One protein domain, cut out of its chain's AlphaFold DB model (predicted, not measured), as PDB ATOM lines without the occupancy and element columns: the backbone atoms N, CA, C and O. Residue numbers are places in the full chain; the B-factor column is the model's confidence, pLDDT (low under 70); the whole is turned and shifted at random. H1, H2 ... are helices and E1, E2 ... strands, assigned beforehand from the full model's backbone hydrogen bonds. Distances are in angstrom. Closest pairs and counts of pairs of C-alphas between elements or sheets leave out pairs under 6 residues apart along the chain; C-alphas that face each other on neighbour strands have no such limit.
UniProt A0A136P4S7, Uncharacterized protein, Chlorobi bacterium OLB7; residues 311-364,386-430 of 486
ATOM      1  N   LEU A 311      78.444  70.613  79.651       65.62
ATOM      2  CA  LEU A 311      79.715  69.899  79.735       65.62
ATOM      3  C   LEU A 311      80.652  70.662  80.675       65.62
ATOM      4  O   LEU A 311      81.068  71.778  80.371       65.62
ATOM      5  N   ALA A 312      80.970  70.075  81.830       63.66
ATOM      6  CA  ALA A 312      81.886  70.684  82.801       63.66
ATOM      7  C   ALA A 312      83.366  70.571  82.380       63.66
ATOM      8  O   ALA A 312      84.195  71.375  82.805       63.66
ATOM      9  N   ALA A 313      83.686  69.587  81.537       73.31
ATOM     10  CA  ALA A 313      85.014  69.326  80.991       73.31
ATOM     11  C   ALA A 313      85.001  69.453  79.456       73.31
ATOM     12  O   ALA A 313      83.924  69.385  78.855       73.31
ATOM     13  N   PRO A 314      86.167  69.638  78.806       83.00
ATOM     14  CA  PRO A 314      86.247  69.624  77.352       83.00
ATOM     15  C   PRO A 314      85.763  68.287  76.778       83.00
ATOM     16  O   PRO A 314      86.155  67.226  77.262       83.00
ATOM     17  N   THR A 315      84.967  68.335  75.710       84.94
ATOM     18  CA  THR A 315      84.693  67.156  74.879       84.94
ATOM     19  C   THR A 315      85.841  66.978  73.902       84.94
ATOM     20  O   THR A 315      86.080  67.867  73.085       84.94
ATOM     21  N   TRP A 316      86.552  65.854  73.977       88.19
ATOM     22  CA  TRP A 316      87.676  65.576  73.089       88.19
ATOM     23  C   TRP A 316      87.220  64.931  71.787       88.19
ATOM     24  O   TRP A 316      86.436  63.984  71.776       88.19
ATOM     25  N   PHE A 317      87.748  65.452  70.688       89.00
ATOM     26  CA  PHE A 317      87.575  64.942  69.341       89.00
ATOM     27  C   PHE A 317      88.933  64.499  68.803       89.00
ATOM     28  O   PHE A 317      89.926  65.218  68.943       89.00
ATOM     29  N   VAL A 318      88.954  63.346  68.144       89.75
ATOM     30  CA  VAL A 318      90.062  62.886  67.309       89.75
ATOM     31  C   VAL A 318      89.553  62.813  65.881       89.75
ATOM     32  O   VAL A 318      88.616  62.067  65.592       89.75
ATOM     33  N   ARG A 319      90.170  63.589  64.996       90.50
ATOM     34  CA  ARG A 319      89.905  63.556  63.560       90.50
ATOM     35  C   ARG A 319      90.983  62.707  62.873       90.50
ATOM     36  O   ARG A 319      92.120  63.164  62.762       90.50
ATOM     37  N   PRO A 320      90.678  61.470  62.448       88.44
ATOM     38  CA  PRO A 320      91.669  60.530  61.930       88.44
ATOM     39  C   PRO A 320      92.363  61.005  60.653       88.44
ATOM     40  O   PRO A 320      93.505  60.623  60.419       88.44
ATOM     41  N   GLU A 321      91.704  61.829  59.833       89.88
ATOM     42  CA  GLU A 321      92.224  62.265  58.533       89.88
ATOM     43  C   GLU A 321      93.529  63.061  58.637       89.88
ATOM     44  O   GLU A 321      94.342  63.026  57.716       89.88
ATOM     45  N   ASP A 322      93.729  63.778  59.742       92.38
ATOM     46  CA  ASP A 322      94.933  64.574  59.989       92.38
ATOM     47  C   ASP A 322      95.463  64.458  61.422       92.38
ATOM     48  O   ASP A 322      96.280  65.272  61.850       92.38
ATOM     49  N   LEU A 323      95.016  63.430  62.152       90.69
ATOM     50  CA  LEU A 323      95.390  63.150  63.540       90.69
ATOM     51  C   LEU A 323      95.164  64.344  64.487       90.69
ATOM     52  O   LEU A 323      95.828  64.455  65.521       90.69
ATOM     53  N   LEU A 324      94.226  65.241  64.162       91.81
ATOM     54  CA  LEU A 324      93.901  66.366  65.030       91.81
ATOM     55  C   LEU A 324      93.222  65.853  66.301       91.81
ATOM     56  O   LEU A 324      92.126  65.295  66.242       91.81
ATOM     57  N   VAL A 325      93.847  66.119  67.446       93.06
ATOM     58  CA  VAL A 325      93.274  65.908  68.778       93.06
ATOM     59  C   VAL A 325      92.931  67.264  69.375       93.06
ATOM     60  O   VAL A 325      93.811  68.109  69.552       93.06
ATOM     61  N   ILE A 326      91.653  67.490  69.673       93.38
ATOM     62  CA  ILE A 326      91.181  68.783  70.169       93.38
ATOM     63  C   ILE A 326      90.019  68.626  71.146       93.38
ATOM     64  O   ILE A 326      89.044  67.931  70.880       93.38
ATOM     65  N   GLY A 327      90.122  69.286  72.291       91.75
ATOM     66  CA  GLY A 327      89.055  69.430  73.267       91.75
ATOM     67  C   GLY A 327      88.211  70.660  72.954       91.75
ATOM     68  O   GLY A 327      88.743  71.715  72.618       91.75
ATOM     69  N   VAL A 328      86.894  70.555  73.089       90.56
ATOM     70  CA  VAL A 328      85.972  71.690  72.977       90.56
ATOM     71  C   VAL A 328      85.325  71.923  74.330       90.56
ATOM     72  O   VAL A 328      84.574  71.083  74.820       90.56
ATOM     73  N   GLN A 329      85.595  73.082  74.921       89.00
ATOM     74  CA  GLN A 329      84.984  73.537  76.163       89.00
ATOM     75  C   GLN A 329      84.028  74.701  75.888       89.00
ATOM     76  O   GLN A 329      84.315  75.606  75.101       89.00
ATOM     77  N   LEU A 330      82.870  74.663  76.543       88.56
ATOM     78  CA  LEU A 330      81.766  75.591  76.335       88.56
ATOM     79  C   LEU A 330      81.566  76.457  77.585       88.56
ATOM     80  O   LEU A 330      81.465  75.934  78.691       88.56
ATOM     81  N   HIS A 331      81.478  77.778  77.418       88.00
ATOM     82  CA  HIS A 331      81.139  78.712  78.498       88.00
ATOM     83  C   HIS A 331      79.897  79.524  78.135       88.00
ATOM     84  O   HIS A 331      79.867  80.158  77.077       88.00
ATOM     85  N   ASN A 332      78.890  79.532  79.020       88.44
ATOM     86  CA  ASN A 332      77.551  80.098  78.773       88.44
ATOM     87  C   ASN A 332      76.887  79.545  77.494       88.44
ATOM     88  O   ASN A 332      76.081  80.223  76.852       88.44
ATOM     89  N   LEU A 333      77.255  78.316  77.122       87.38
ATOM     90  CA  LEU A 333      76.682  77.539  76.034       87.38
ATOM     91  C   LEU A 333      76.378  76.129  76.544       87.38
ATOM     92  O   LEU A 333      77.115  75.597  77.375       87.38
ATOM     93  N   SER A 334      75.330  75.522  76.010       82.19
ATOM     94  CA  SER A 334      74.952  74.126  76.215       82.19
ATOM     95  C   SER A 334      74.617  73.469  74.879       82.19
ATOM     96  O   SER A 334      74.382  74.151  73.879       82.19
ATOM     97  N   VAL A 335      74.642  72.136  74.839       78.50
ATOM     98  CA  VAL A 335      74.245  71.380  73.643       78.50
ATOM     99  C   VAL A 335      72.778  70.982  73.778       78.50
ATOM    100  O   VAL A 335      72.425  70.270  74.719       78.50
ATOM    101  N   GLN A 336      71.946  71.413  72.826       76.44
ATOM    102  CA  GLN A 336      70.529  71.078  72.715       76.44
ATOM    103  C   GLN A 336      70.177  70.578  71.319       76.44
ATOM    104  O   GLN A 336      70.358  71.289  70.333       76.44
ATOM    105  N   GLY A 337      69.687  69.338  71.217       69.94
ATOM    106  CA  GLY A 337      69.311  68.736  69.928       69.94
ATOM    107  C   GLY A 337      70.442  68.774  68.891       69.94
ATOM    108  O   GLY A 337      70.203  69.084  67.727       69.94
ATOM    109  N   GLY A 338      71.687  68.558  69.332       75.12
ATOM    110  CA  GLY A 338      72.874  68.643  68.477       75.12
ATOM    111  C   GLY A 338      73.301  70.067  68.098       75.12
ATOM    112  O   GLY A 338      74.143  70.223  67.220       75.12
ATOM    113  N   LYS A 339      72.754  71.107  68.736       83.81
ATOM    114  CA  LYS A 339      73.078  72.522  68.487       83.81
ATOM    115  C   LYS A 339      73.595  73.202  69.747       83.81
ATOM    116  O   LYS A 339      73.178  72.872  70.848       83.81
ATOM    117  N   LEU A 340      74.480  74.177  69.595       87.19
ATOM    118  CA  LEU A 340      74.902  75.065  70.669       87.19
ATOM    119  C   LEU A 340      73.842  76.136  70.906       87.19
ATOM    120  O   LEU A 340      73.501  76.895  69.994       87.19
ATOM    121  N   VAL A 341      73.367  76.211  72.146       87.50
ATOM    122  CA  VAL A 341      72.391  77.189  72.630       87.50
ATOM    123  C   VAL A 341      72.994  77.941  73.813       87.50
ATOM    124  O   VAL A 341      73.810  77.402  74.554       87.50
ATOM    125  N   ARG A 342      72.646  79.219  73.984       89.31
ATOM    126  CA  ARG A 342      73.103  80.020  75.130       89.31
ATOM    127  C   ARG A 342      72.413  79.559  76.408       89.31
ATOM    128  O   ARG A 342      71.190  79.541  76.456       89.31
ATOM    129  N   SER A 343      73.198  79.277  77.444       84.06
ATOM    130  CA  SER A 343      72.706  78.785  78.740       84.06
ATOM    131  C   SER A 343      72.760  79.828  79.868       84.06
ATOM    132  O   SER A 343      72.403  79.534  81.005       84.06
ATOM    133  N   GLY A 344      73.178  81.072  79.587       77.94
ATOM    134  CA  GLY A 344      73.258  82.141  80.590       77.94
ATOM    135  C   GLY A 344      73.291  83.556  80.002       77.94
ATOM    136  O   GLY A 344      73.507  83.743  78.807       77.94
ATOM    137  N   GLY A 345      73.099  84.568  80.857       81.31
ATOM    138  CA  GLY A 345      73.051  85.988  80.460       81.31
ATOM    139  C   GLY A 345      74.408  86.638  80.141       81.31
ATOM    140  O   GLY A 345      74.457  87.829  79.841       81.31
ATOM    141  N   GLY A 346      75.510  85.887  80.232       87.38
ATOM    142  CA  GLY A 346      76.871  86.378  80.001       87.38
ATOM    143  C   GLY A 346      77.377  86.210  78.564       87.38
ATOM    144  O   GLY A 346      76.711  85.648  77.691       87.38
ATOM    145  N   ALA A 347      78.607  86.675  78.318       89.56
ATOM    146  CA  ALA A 347      79.305  86.413  77.060       89.56
ATOM    147  C   ALA A 347      79.519  84.903  76.882       89.56
ATOM    148  O   ALA A 347      79.914  84.210  77.820       89.56
ATOM    149  N   ALA A 348      79.246  84.401  75.681       91.00
ATOM    150  CA  ALA A 348      79.417  82.992  75.360       91.00
ATOM    151  C   ALA A 348      80.780  82.771  74.714       91.00
ATOM    152  O   ALA A 348      81.184  83.557  73.852       91.00
ATOM    153  N   HIS A 349      81.460  81.696  75.106       91.25
ATOM    154  CA  HIS A 349      82.765  81.349  74.561       91.25
ATOM    155  C   HIS A 349      82.837  79.881  74.160       91.25
ATOM    156  O   HIS A 349      82.320  79.006  74.855       91.25
ATOM    157  N   ILE A 350      83.536  79.638  73.054       92.25
ATOM    158  CA  ILE A 350      84.020  78.316  72.668       92.25
ATOM    159  C   ILE A 350      85.527  78.329  72.892       92.25
ATOM    160  O   ILE A 350      86.226  79.186  72.349       92.25
ATOM    161  N   VAL A 351      86.017  77.399  73.701       92.12
ATOM    162  CA  VAL A 351      87.438  77.245  74.007       92.12
ATOM    163  C   VAL A 351      87.918  75.943  73.383       92.12
ATOM    164  O   VAL A 351      87.446  74.864  73.729       92.12
ATOM    165  N   LEU A 352      88.848  76.058  72.444       93.75
ATOM    166  CA  LEU A 352      89.569  74.938  71.864       93.75
ATOM    167  C   LEU A 352      90.775  74.621  72.745       93.75
ATOM    168  O   LEU A 352      91.590  75.501  73.023       93.75
ATOM    169  N   VAL A 353      90.876  73.375  73.186       92.94
ATOM    170  CA  VAL A 353      91.932  72.859  74.052       92.94
ATOM    171  C   VAL A 353      92.789  71.903  73.234       92.94
ATOM    172  O   VAL A 353      92.285  70.954  72.646       92.94
ATOM    173  N   PHE A 354      94.089  72.141  73.194       93.06
ATOM    174  CA  PHE A 354      95.059  71.287  72.523       93.06
ATOM    175  C   PHE A 354      95.815  70.479  73.578       93.06
ATOM    176  O   PHE A 354      96.106  71.022  74.652       93.06
ATOM    177  N   PRO A 355      96.151  69.207  73.302       93.25
ATOM    178  CA  PRO A 355      96.972  68.430  74.218       93.25
ATOM    179  C   PRO A 355      98.341  69.108  74.410       93.25
ATOM    180  O   PRO A 355      98.745  69.914  73.562       93.25
ATOM    181  N   PRO A 356      99.066  68.796  75.496       91.00
ATOM    182  CA  PRO A 356     100.437  69.254  75.689       91.00
ATOM    183  C   PRO A 356     101.301  69.075  74.440       91.00
ATOM    184  O   PRO A 356     101.390  67.979  73.895       91.00
ATOM    185  N   GLN A 357     101.926  70.160  73.981       87.38
ATOM    186  CA  GLN A 357     102.749  70.152  72.763       87.38
ATOM    187  C   GLN A 357     104.251  70.037  73.052       87.38
ATOM    188  O   GLN A 357     105.027  69.821  72.129       87.38
ATOM    189  N   ASN A 358     104.674  70.195  74.312       88.12
ATOM    190  CA  ASN A 358     106.085  70.187  74.691       88.12
ATOM    191  C   ASN A 358     106.328  69.224  75.853       88.12
ATOM    192  O   ASN A 358     105.619  69.268  76.863       88.12
ATOM    193  N   ILE A 359     107.370  68.411  75.710       89.38
ATOM    194  CA  ILE A 359     107.929  67.560  76.759       89.38
ATOM    195  C   ILE A 359     109.395  67.970  76.907       89.38
ATOM    196  O   ILE A 359     110.121  68.058  75.920       89.38
ATOM    197  N   GLY A 360     109.808  68.276  78.132       90.38
ATOM    198  CA  GLY A 360     111.203  68.480  78.493       90.38
ATOM    199  C   GLY A 360     111.682  67.292  79.308       90.38
ATOM    200  O   GLY A 360     111.137  67.023  80.376       90.38
ATOM    201  N   GLU A 361     112.694  66.593  78.821       90.19
ATOM    202  CA  GLU A 361     113.310  65.469  79.523       90.19
ATOM    203  C   GLU A 361     114.651  65.904  80.113       90.19
ATOM    204  O   GLU A 361     115.316  66.808  79.597       90.19
ATOM    205  N   GLN A 362     115.051  65.281  81.218       91.19
ATOM    206  CA  GLN A 362     116.398  65.422  81.744       91.19
ATOM    207  C   GLN A 362     117.384  64.861  80.718       91.19
ATOM    208  O   GLN A 362     117.387  63.665  80.437       91.19
ATOM    209  N   ALA A 363     118.217  65.741  80.174       89.06
ATOM    210  CA  ALA A 363     119.337  65.351  79.337       89.06
ATOM    211  C   ALA A 363     120.540  64.984  80.214       89.06
ATOM    212  O   ALA A 363     120.747  65.583  81.270       89.06
ATOM    213  N   PHE A 364     121.325  64.020  79.741       88.62
ATOM    214  CA  PHE A 364     122.592  63.612  80.339       88.62
ATOM    215  C   PHE A 364     123.697  63.848  79.319       88.62
ATOM    216  O   PHE A 364     123.499  63.603  78.126       88.62
ATOM    217  N   PHE A 386     114.051  62.684  85.475       90.56
ATOM    218  CA  PHE A 386     113.125  63.818  85.527       90.56
ATOM    219  C   PHE A 386     112.570  64.154  84.138       90.56
ATOM    220  O   PHE A 386     113.314  64.292  83.172       90.56
ATOM    221  N   ALA A 387     111.259  64.358  84.057       89.75
ATOM    222  CA  ALA A 387     110.589  64.888  82.877       89.75
ATOM    223  C   ALA A 387     109.537  65.919  83.301       89.75
ATOM    224  O   ALA A 387     108.989  65.860  84.405       89.75
ATOM    225  N   ARG A 388     109.265  66.885  82.426       89.12
ATOM    226  CA  ARG A 388     108.217  67.896  82.574       89.12
ATOM    227  C   ARG A 388     107.390  67.919  81.303       89.12
ATOM    228  O   ARG A 388     107.940  67.985  80.208       89.12
ATOM    229  N   ILE A 389     106.076  67.910  81.452       88.69
ATOM    230  CA  ILE A 389     105.142  68.095  80.346       88.69
ATOM    231  C   ILE A 389     104.511  69.479  80.473       88.69
ATOM    232  O   ILE A 389     104.231  69.930  81.584       88.69
ATOM    233  N   ALA A 390     104.352  70.186  79.357       88.75
ATOM    234  CA  ALA A 390     103.618  71.445  79.356       88.75
ATOM    235  C   ALA A 390     102.129  71.208  79.647       88.75
ATOM    236  O   ALA A 390     101.593  70.144  79.348       88.75
ATOM    237  N   ASP A 391     101.437  72.218  80.162       87.44
ATOM    238  CA  ASP A 391      99.982  72.154  80.281       87.44
ATOM    239  C   ASP A 391      99.285  72.194  78.907       87.44
ATOM    240  O   ASP A 391      99.859  72.666  77.914       87.44
ATOM    241  N   PRO A 392      98.018  71.739  78.827       89.00
ATOM    242  CA  PRO A 392      97.195  71.903  77.637       89.00
ATOM    243  C   PRO A 392      97.119  73.365  77.182       89.00
ATOM    244  O   PRO A 392      96.829  74.273  77.966       89.00
ATOM    245  N   SER A 393      97.321  73.592  75.885       90.69
ATOM    246  CA  SER A 393      97.197  74.925  75.285       90.69
ATOM    247  C   SER A 393      95.736  75.242  74.970       90.69
ATOM    248  O   SER A 393      94.959  74.342  74.659       90.69
ATOM    249  N   ARG A 394      95.333  76.515  75.047       91.06
ATOM    250  CA  ARG A 394      93.930  76.926  74.865       91.06
ATOM    251  C   ARG A 394      93.799  78.115  73.924       91.06
ATOM    252  O   ARG A 394      94.563  79.069  74.022       91.06
ATOM    253  N   ILE A 395      92.783  78.082  73.066       91.94
ATOM    254  CA  ILE A 395      92.381  79.200  72.207       91.94
ATOM    255  C   ILE A 395      90.893  79.447  72.421       91.94
ATOM    256  O   ILE A 395      90.093  78.524  72.325       91.94
ATOM    257  N   SER A 396      90.507  80.687  72.713       92.44
ATOM    258  CA  SER A 396      89.123  81.037  73.025       92.44
ATOM    259  C   SER A 396      88.528  81.982  71.984       92.44
ATOM    260  O   SER A 396      89.169  82.923  71.518       92.44
ATOM    261  N   PHE A 397      87.259  81.757  71.662       93.38
ATOM    262  CA  PHE A 397      86.494  82.523  70.685       93.38
ATOM    263  C   PHE A 397      85.217  83.048  71.331       93.38
ATOM    264  O   PHE A 397      84.488  82.297  71.979       93.38
ATOM    265  N   THR A 398      84.930  84.340  71.166       92.69
ATOM    266  CA  THR A 398      83.667  84.930  71.639       92.69
ATOM    267  C   THR A 398      82.560  84.657  70.627       92.69
ATOM    268  O   THR A 398      82.661  85.080  69.476       92.69
ATOM    269  N   VAL A 399      81.475  84.012  71.057       92.19
ATOM    270  CA  VAL A 399      80.290  83.785  70.222       92.19
ATOM    271  C   VAL A 399      79.407  85.044  70.244       92.19
ATOM    272  O   VAL A 399      78.985  85.461  71.330       92.19
ATOM    273  N   PRO A 400      79.103  85.670  69.089       92.62
ATOM    274  CA  PRO A 400      78.259  86.863  69.015       92.62
ATOM    275  C   PRO A 400      76.830  86.609  69.502       92.62
ATOM    276  O   PRO A 400      76.283  85.526  69.296       92.62
ATOM    277  N   ALA A 401      76.192  87.610  70.116       90.88
ATOM    278  CA  ALA A 401      74.808  87.504  70.604       90.88
ATOM    279  C   ALA A 401      73.779  87.252  69.486       90.88
ATOM    280  O   ALA A 401      72.710  86.713  69.742       90.88
ATOM    281  N   SER A 402      74.111  87.608  68.242       90.75
ATOM    282  CA  SER A 402      73.293  87.319  67.060       90.75
ATOM    283  C   SER A 402      73.322  85.844  66.639       90.75
ATOM    284  O   SER A 402      72.483  85.422  65.845       90.75
ATOM    285  N   MET A 403      74.272  85.055  67.147       90.75
ATOM    286  CA  MET A 403      74.440  83.649  66.806       90.75
ATOM    287  C   MET A 403      73.812  82.773  67.895       90.75
ATOM    288  O   MET A 403      74.382  82.598  68.970       90.75
ATOM    289  N   ASN A 404      72.624  82.241  67.601       82.19
ATOM    290  CA  ASN A 404      71.794  81.497  68.562       82.19
ATOM    291  C   ASN A 404      71.583  80.026  68.183       82.19
ATOM    292  O   ASN A 404      70.874  79.309  68.880       82.19
ATOM    293  N   ASN A 405      72.141  79.586  67.053       80.00
ATOM    294  CA  ASN A 405      71.957  78.232  66.555       80.00
ATOM    295  C   ASN A 405      73.190  77.824  65.742       80.00
ATOM    296  O   ASN A 405      73.365  78.268  64.608       80.00
ATOM    297  N   ILE A 406      74.081  77.052  66.361       87.25
ATOM    298  CA  ILE A 406      75.298  76.535  65.724       87.25
ATOM    299  C   ILE A 406      75.230  75.025  65.849       87.25
ATOM    300  O   ILE A 406      75.137  74.528  66.966       87.25
ATOM    301  N   ASP A 407      75.294  74.288  64.748       86.44
ATOM    302  CA  ASP A 407      75.363  72.831  64.842       86.44
ATOM    303  C   ASP A 407      76.644  72.430  65.596       86.44
ATOM    304  O   ASP A 407      77.742  72.911  65.296       86.44
ATOM    305  N   PHE A 408      76.506  71.567  66.600       84.81
ATOM    306  CA  PHE A 408      77.606  71.112  67.440       84.81
ATOM    307  C   PHE A 408      78.381  69.993  66.736       84.81
ATOM    308  O   PHE A 408      78.293  68.824  67.103       84.81
ATOM    309  N   THR A 409      79.125  70.360  65.690       85.38
ATOM    310  CA  THR A 409      80.043  69.469  64.963       85.38
ATOM    311  C   THR A 409      81.453  70.021  64.975       85.38
ATOM    312  O   THR A 409      81.639  71.239  64.985       85.38
ATOM    313  N   LEU A 410      82.454  69.136  64.939       87.62
ATOM    314  CA  LEU A 410      83.850  69.563  64.893       87.62
ATOM    315  C   LEU A 410      84.100  70.470  63.679       87.62
ATOM    316  O   LEU A 410      84.718  71.519  63.809       87.62
ATOM    317  N   GLU A 411      83.563  70.124  62.511       88.25
ATOM    318  CA  GLU A 411      83.709  70.898  61.275       88.25
ATOM    319  C   GLU A 411      83.105  72.295  61.409       88.25
ATOM    320  O   GLU A 411      83.727  73.277  61.006       88.25
ATOM    321  N   LYS A 412      81.906  72.398  61.994       89.44
ATOM    322  CA  LYS A 412      81.217  73.676  62.206       89.44
ATOM    323  C   LYS A 412      81.913  74.522  63.262       89.44
ATOM    324  O   LYS A 412      82.027  75.730  63.081       89.44
ATOM    325  N   ILE A 413      82.435  73.899  64.317       91.19
ATOM    326  CA  ILE A 413      83.233  74.569  65.348       91.19
ATOM    327  C   ILE A 413      84.539  75.107  64.752       91.19
ATOM    328  O   ILE A 413      84.881  76.266  64.982       91.19
ATOM    329  N   LEU A 414      85.250  74.311  63.949       91.38
ATOM    330  CA  LEU A 414      86.489  74.730  63.293       91.38
ATOM    331  C   LEU A 414      86.247  75.804  62.218       91.38
ATOM    332  O   LEU A 414      87.035  76.742  62.111       91.38
ATOM    333  N   ASP A 415      85.163  75.716  61.440       91.94
ATOM    334  CA  ASP A 415      84.760  76.773  60.496       91.94
ATOM    335  C   ASP A 415      84.409  78.072  61.231       91.94
ATOM    336  O   ASP A 415      84.822  79.158  60.819       91.94
ATOM    337  N   LEU A 416      83.716  77.970  62.364       90.75
ATOM    338  CA  LEU A 416      83.385  79.115  63.199       90.75
ATOM    339  C   LEU A 416      84.642  79.769  63.791       90.75
ATOM    340  O   LEU A 416      84.776  80.991  63.736       90.75
ATOM    341  N   ALA A 417      85.596  78.972  64.276       90.94
ATOM    342  CA  ALA A 417      86.874  79.452  64.800       90.94
ATOM    343  C   ALA A 417      87.674  80.283  63.776       90.94
ATOM    344  O   ALA A 417      88.403  81.192  64.162       90.94
ATOM    345  N   ARG A 418      87.500  80.045  62.466       91.12
ATOM    346  CA  ARG A 418      88.124  80.861  61.402       91.12
ATOM    347  C   ARG A 418      87.504  82.250  61.243       91.12
ATOM    348  O   ARG A 418      88.136  83.131  60.671       91.12
ATOM    349  N   ARG A 419      86.254  82.429  61.676       91.50
ATOM    350  CA  ARG A 419      85.466  83.657  61.466       91.50
ATOM    351  C   ARG A 419      85.330  84.496  62.729       91.50
ATOM    352  O   ARG A 419      85.074  85.693  62.637       91.50
ATOM    353  N   LEU A 420      85.427  83.865  63.896       90.06
ATOM    354  CA  LEU A 420      85.305  84.545  65.175       90.06
ATOM    355  C   LEU A 420      86.609  85.225  65.574       90.06
ATOM    356  O   LEU A 420      87.706  84.731  65.324       90.06
ATOM    357  N   ASN A 421      86.469  86.344  66.279       81.88
ATOM    358  CA  ASN A 421      87.605  87.018  66.879       81.88
ATOM    359  C   ASN A 421      88.173  86.152  68.004       81.88
ATOM    360  O   ASN A 421      87.476  85.840  68.979       81.88
ATOM    361  N   MET A 422      89.450  85.803  67.867       85.69
ATOM    362  CA  MET A 422      90.217  85.209  68.948       85.69
ATOM    363  C   MET A 422      90.275  86.206  70.107       85.69
ATOM    364  O   MET A 422      90.612  87.377  69.931       85.69
ATOM    365  N   ASN A 423      89.915  85.740  71.293       75.56
ATOM    366  CA  ASN A 423      89.936  86.526  72.512       75.56
ATOM    367  C   ASN A 423      90.575  85.672  73.607       75.56
ATOM    368  O   ASN A 423      90.327  84.472  73.668       75.56
ATOM    369  N   LEU A 424      91.364  86.276  74.491       64.56
ATOM    370  CA  LEU A 424      91.911  85.621  75.683       64.56
ATOM    371  C   LEU A 424      91.099  86.075  76.908       64.56
ATOM    372  O   LEU A 424      91.605  86.851  77.724       64.56
ATOM    373  N   PRO A 425      89.817  85.670  77.051       63.41
ATOM    374  CA  PRO A 425      89.054  86.008  78.238       63.41
ATOM    375  C   PRO A 425      89.691  85.341  79.465       63.41
ATOM    376  O   PRO A 425      90.403  84.343  79.332       63.41
ATOM    377  N   PRO A 426      89.387  85.818  80.683       65.50
ATOM    378  CA  PRO A 426      89.792  85.146  81.917       65.50
ATOM    379  C   PRO A 426      89.457  83.644  81.943       65.50
ATOM    380  O   PRO A 426      90.234  82.869  82.485       65.50
ATOM    381  N   ALA A 427      88.366  83.222  81.289       56.75
ATOM    382  CA  ALA A 427      87.977  81.817  81.126       56.75
ATOM    383  C   ALA A 427      88.970  80.965  80.297       56.75
ATOM    384  O   ALA A 427      88.999  79.749  80.438       56.75
ATOM    385  N   GLY A 428      89.794  81.592  79.449       53.09
ATOM    386  CA  GLY A 428      90.854  80.941  78.673       53.09
ATOM    387  C   GLY A 428      92.213  80.902  79.378       53.09
ATOM    388  O   GLY A 428      93.162  80.357  78.817       53.09
ATOM    389  N   ARG A 429      92.334  81.472  80.587       59.72
ATOM    390  CA  ARG A 429      93.551  81.339  81.401       59.72
ATOM    391  C   ARG A 429      93.732  79.870  81.818       59.72
ATOM    392  O   ARG A 429      92.739  79.134  81.868       59.72
ATOM    393  N   PRO A 430      94.969  79.426  82.108       57.12
ATOM    394  CA  PRO A 430      95.184  78.138  82.760       57.12
ATOM    395  C   PRO A 430      94.232  78.023  83.953       57.12
ATOM    396  O   PRO A 430      94.015  79.017  84.655       57.12
TER     397      PRO A 430
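What this domain is: This is residues 311 to 364 and 386 to 430 of the 486 residues of an uncharacterized protein of Chlorobi bacterium OLB7 (UniProt A0A136P4S7). A strongly twisted sheet of four strands, E1, E2, E5 and E8, has the helix H1 packed on one face; the small hairpin E3 and E4 lies beyond one end of its strands, and a narrow two-stranded arm with E6 and E7 reaches far out at the other end. The printed part has 99 residues, with eight named strands followed by one named helix, in the order E1 E2 E3 E4 E5 E6 E7 E8 H1. The large sheet runs E1, E2, E5, E8, all antiparallel, and the class is mostly strand. The whole is elongated, spanning 56 by 32 by 24 A, and only just loose, close to compact, with a radius of gyration of the C-alphas of 15.3 A.

Where its parts are: E1, residues 315 to 319, begins with C-alpha 315 at (84.693, 67.156, 74.879). E2, residues 324 to 331, is the longest strand by residues and measures 22.3 A from first to last C-alpha. E3, residues 333 to 336, and E4, residues 339 to 342, measure 9.5 A and 10.0 A. E5, residues 348 to 354, measures 19.7 A. E6 is residues 359 to 361, with C-alpha 361 at (113.310, 65.469, 79.523), and E7 is residues 387 to 389. E8, residues 393 to 399, measures 19.7 A. H1, residues 410 to 419, measures 14.6 A and ends with C-alpha 419 at (85.466, 83.657, 61.466).

How they stand to each other: In the sheet, the edge strand E1 forms a hairpin with E2, at 153 degrees between directions, with N 317 and O 326 2.8 A apart. E2 and E5 are antiparallel at 153 degrees, with N 329 and O 351 2.8 A apart. E5 and the other edge strand E8 are antiparallel at 158 degrees, with N 352 and O 395 2.8 A apart. H1 is on this sheet, on one face, giving two layers, a sheet and a helix over it; the closest C-alphas of E8 and H1 are those of Phe 397 and Ala 417, 6.6 A apart. In H1, 5 of 6 O i to N i+4 pairs are within hydrogen-bond range. E3 and E4 form a hairpin, with N 334 and O 341 2.8 A apart, and residues 339 to 340 of E4 pair antiparallel with residues 406 to 407. E6 and E7 are antiparallel at 171 degrees, with N 360 and O 388 2.8 A apart. E6 is apart from E5, and E7 is apart from E8.

The domain as a whole: The two C-alphas farthest apart, those of Phe 364 and Ser 402, are 56.3 A apart. Residues 365 to 385 are not printed, and C-alphas 364 and 386 are 10.8 A apart across this cut. Of the links that are printed whole, none is long. The mean pLDDT of the printed part is 85.7; it is under 70 at residues 311 to 312, residue 337 and residues 424 to 430.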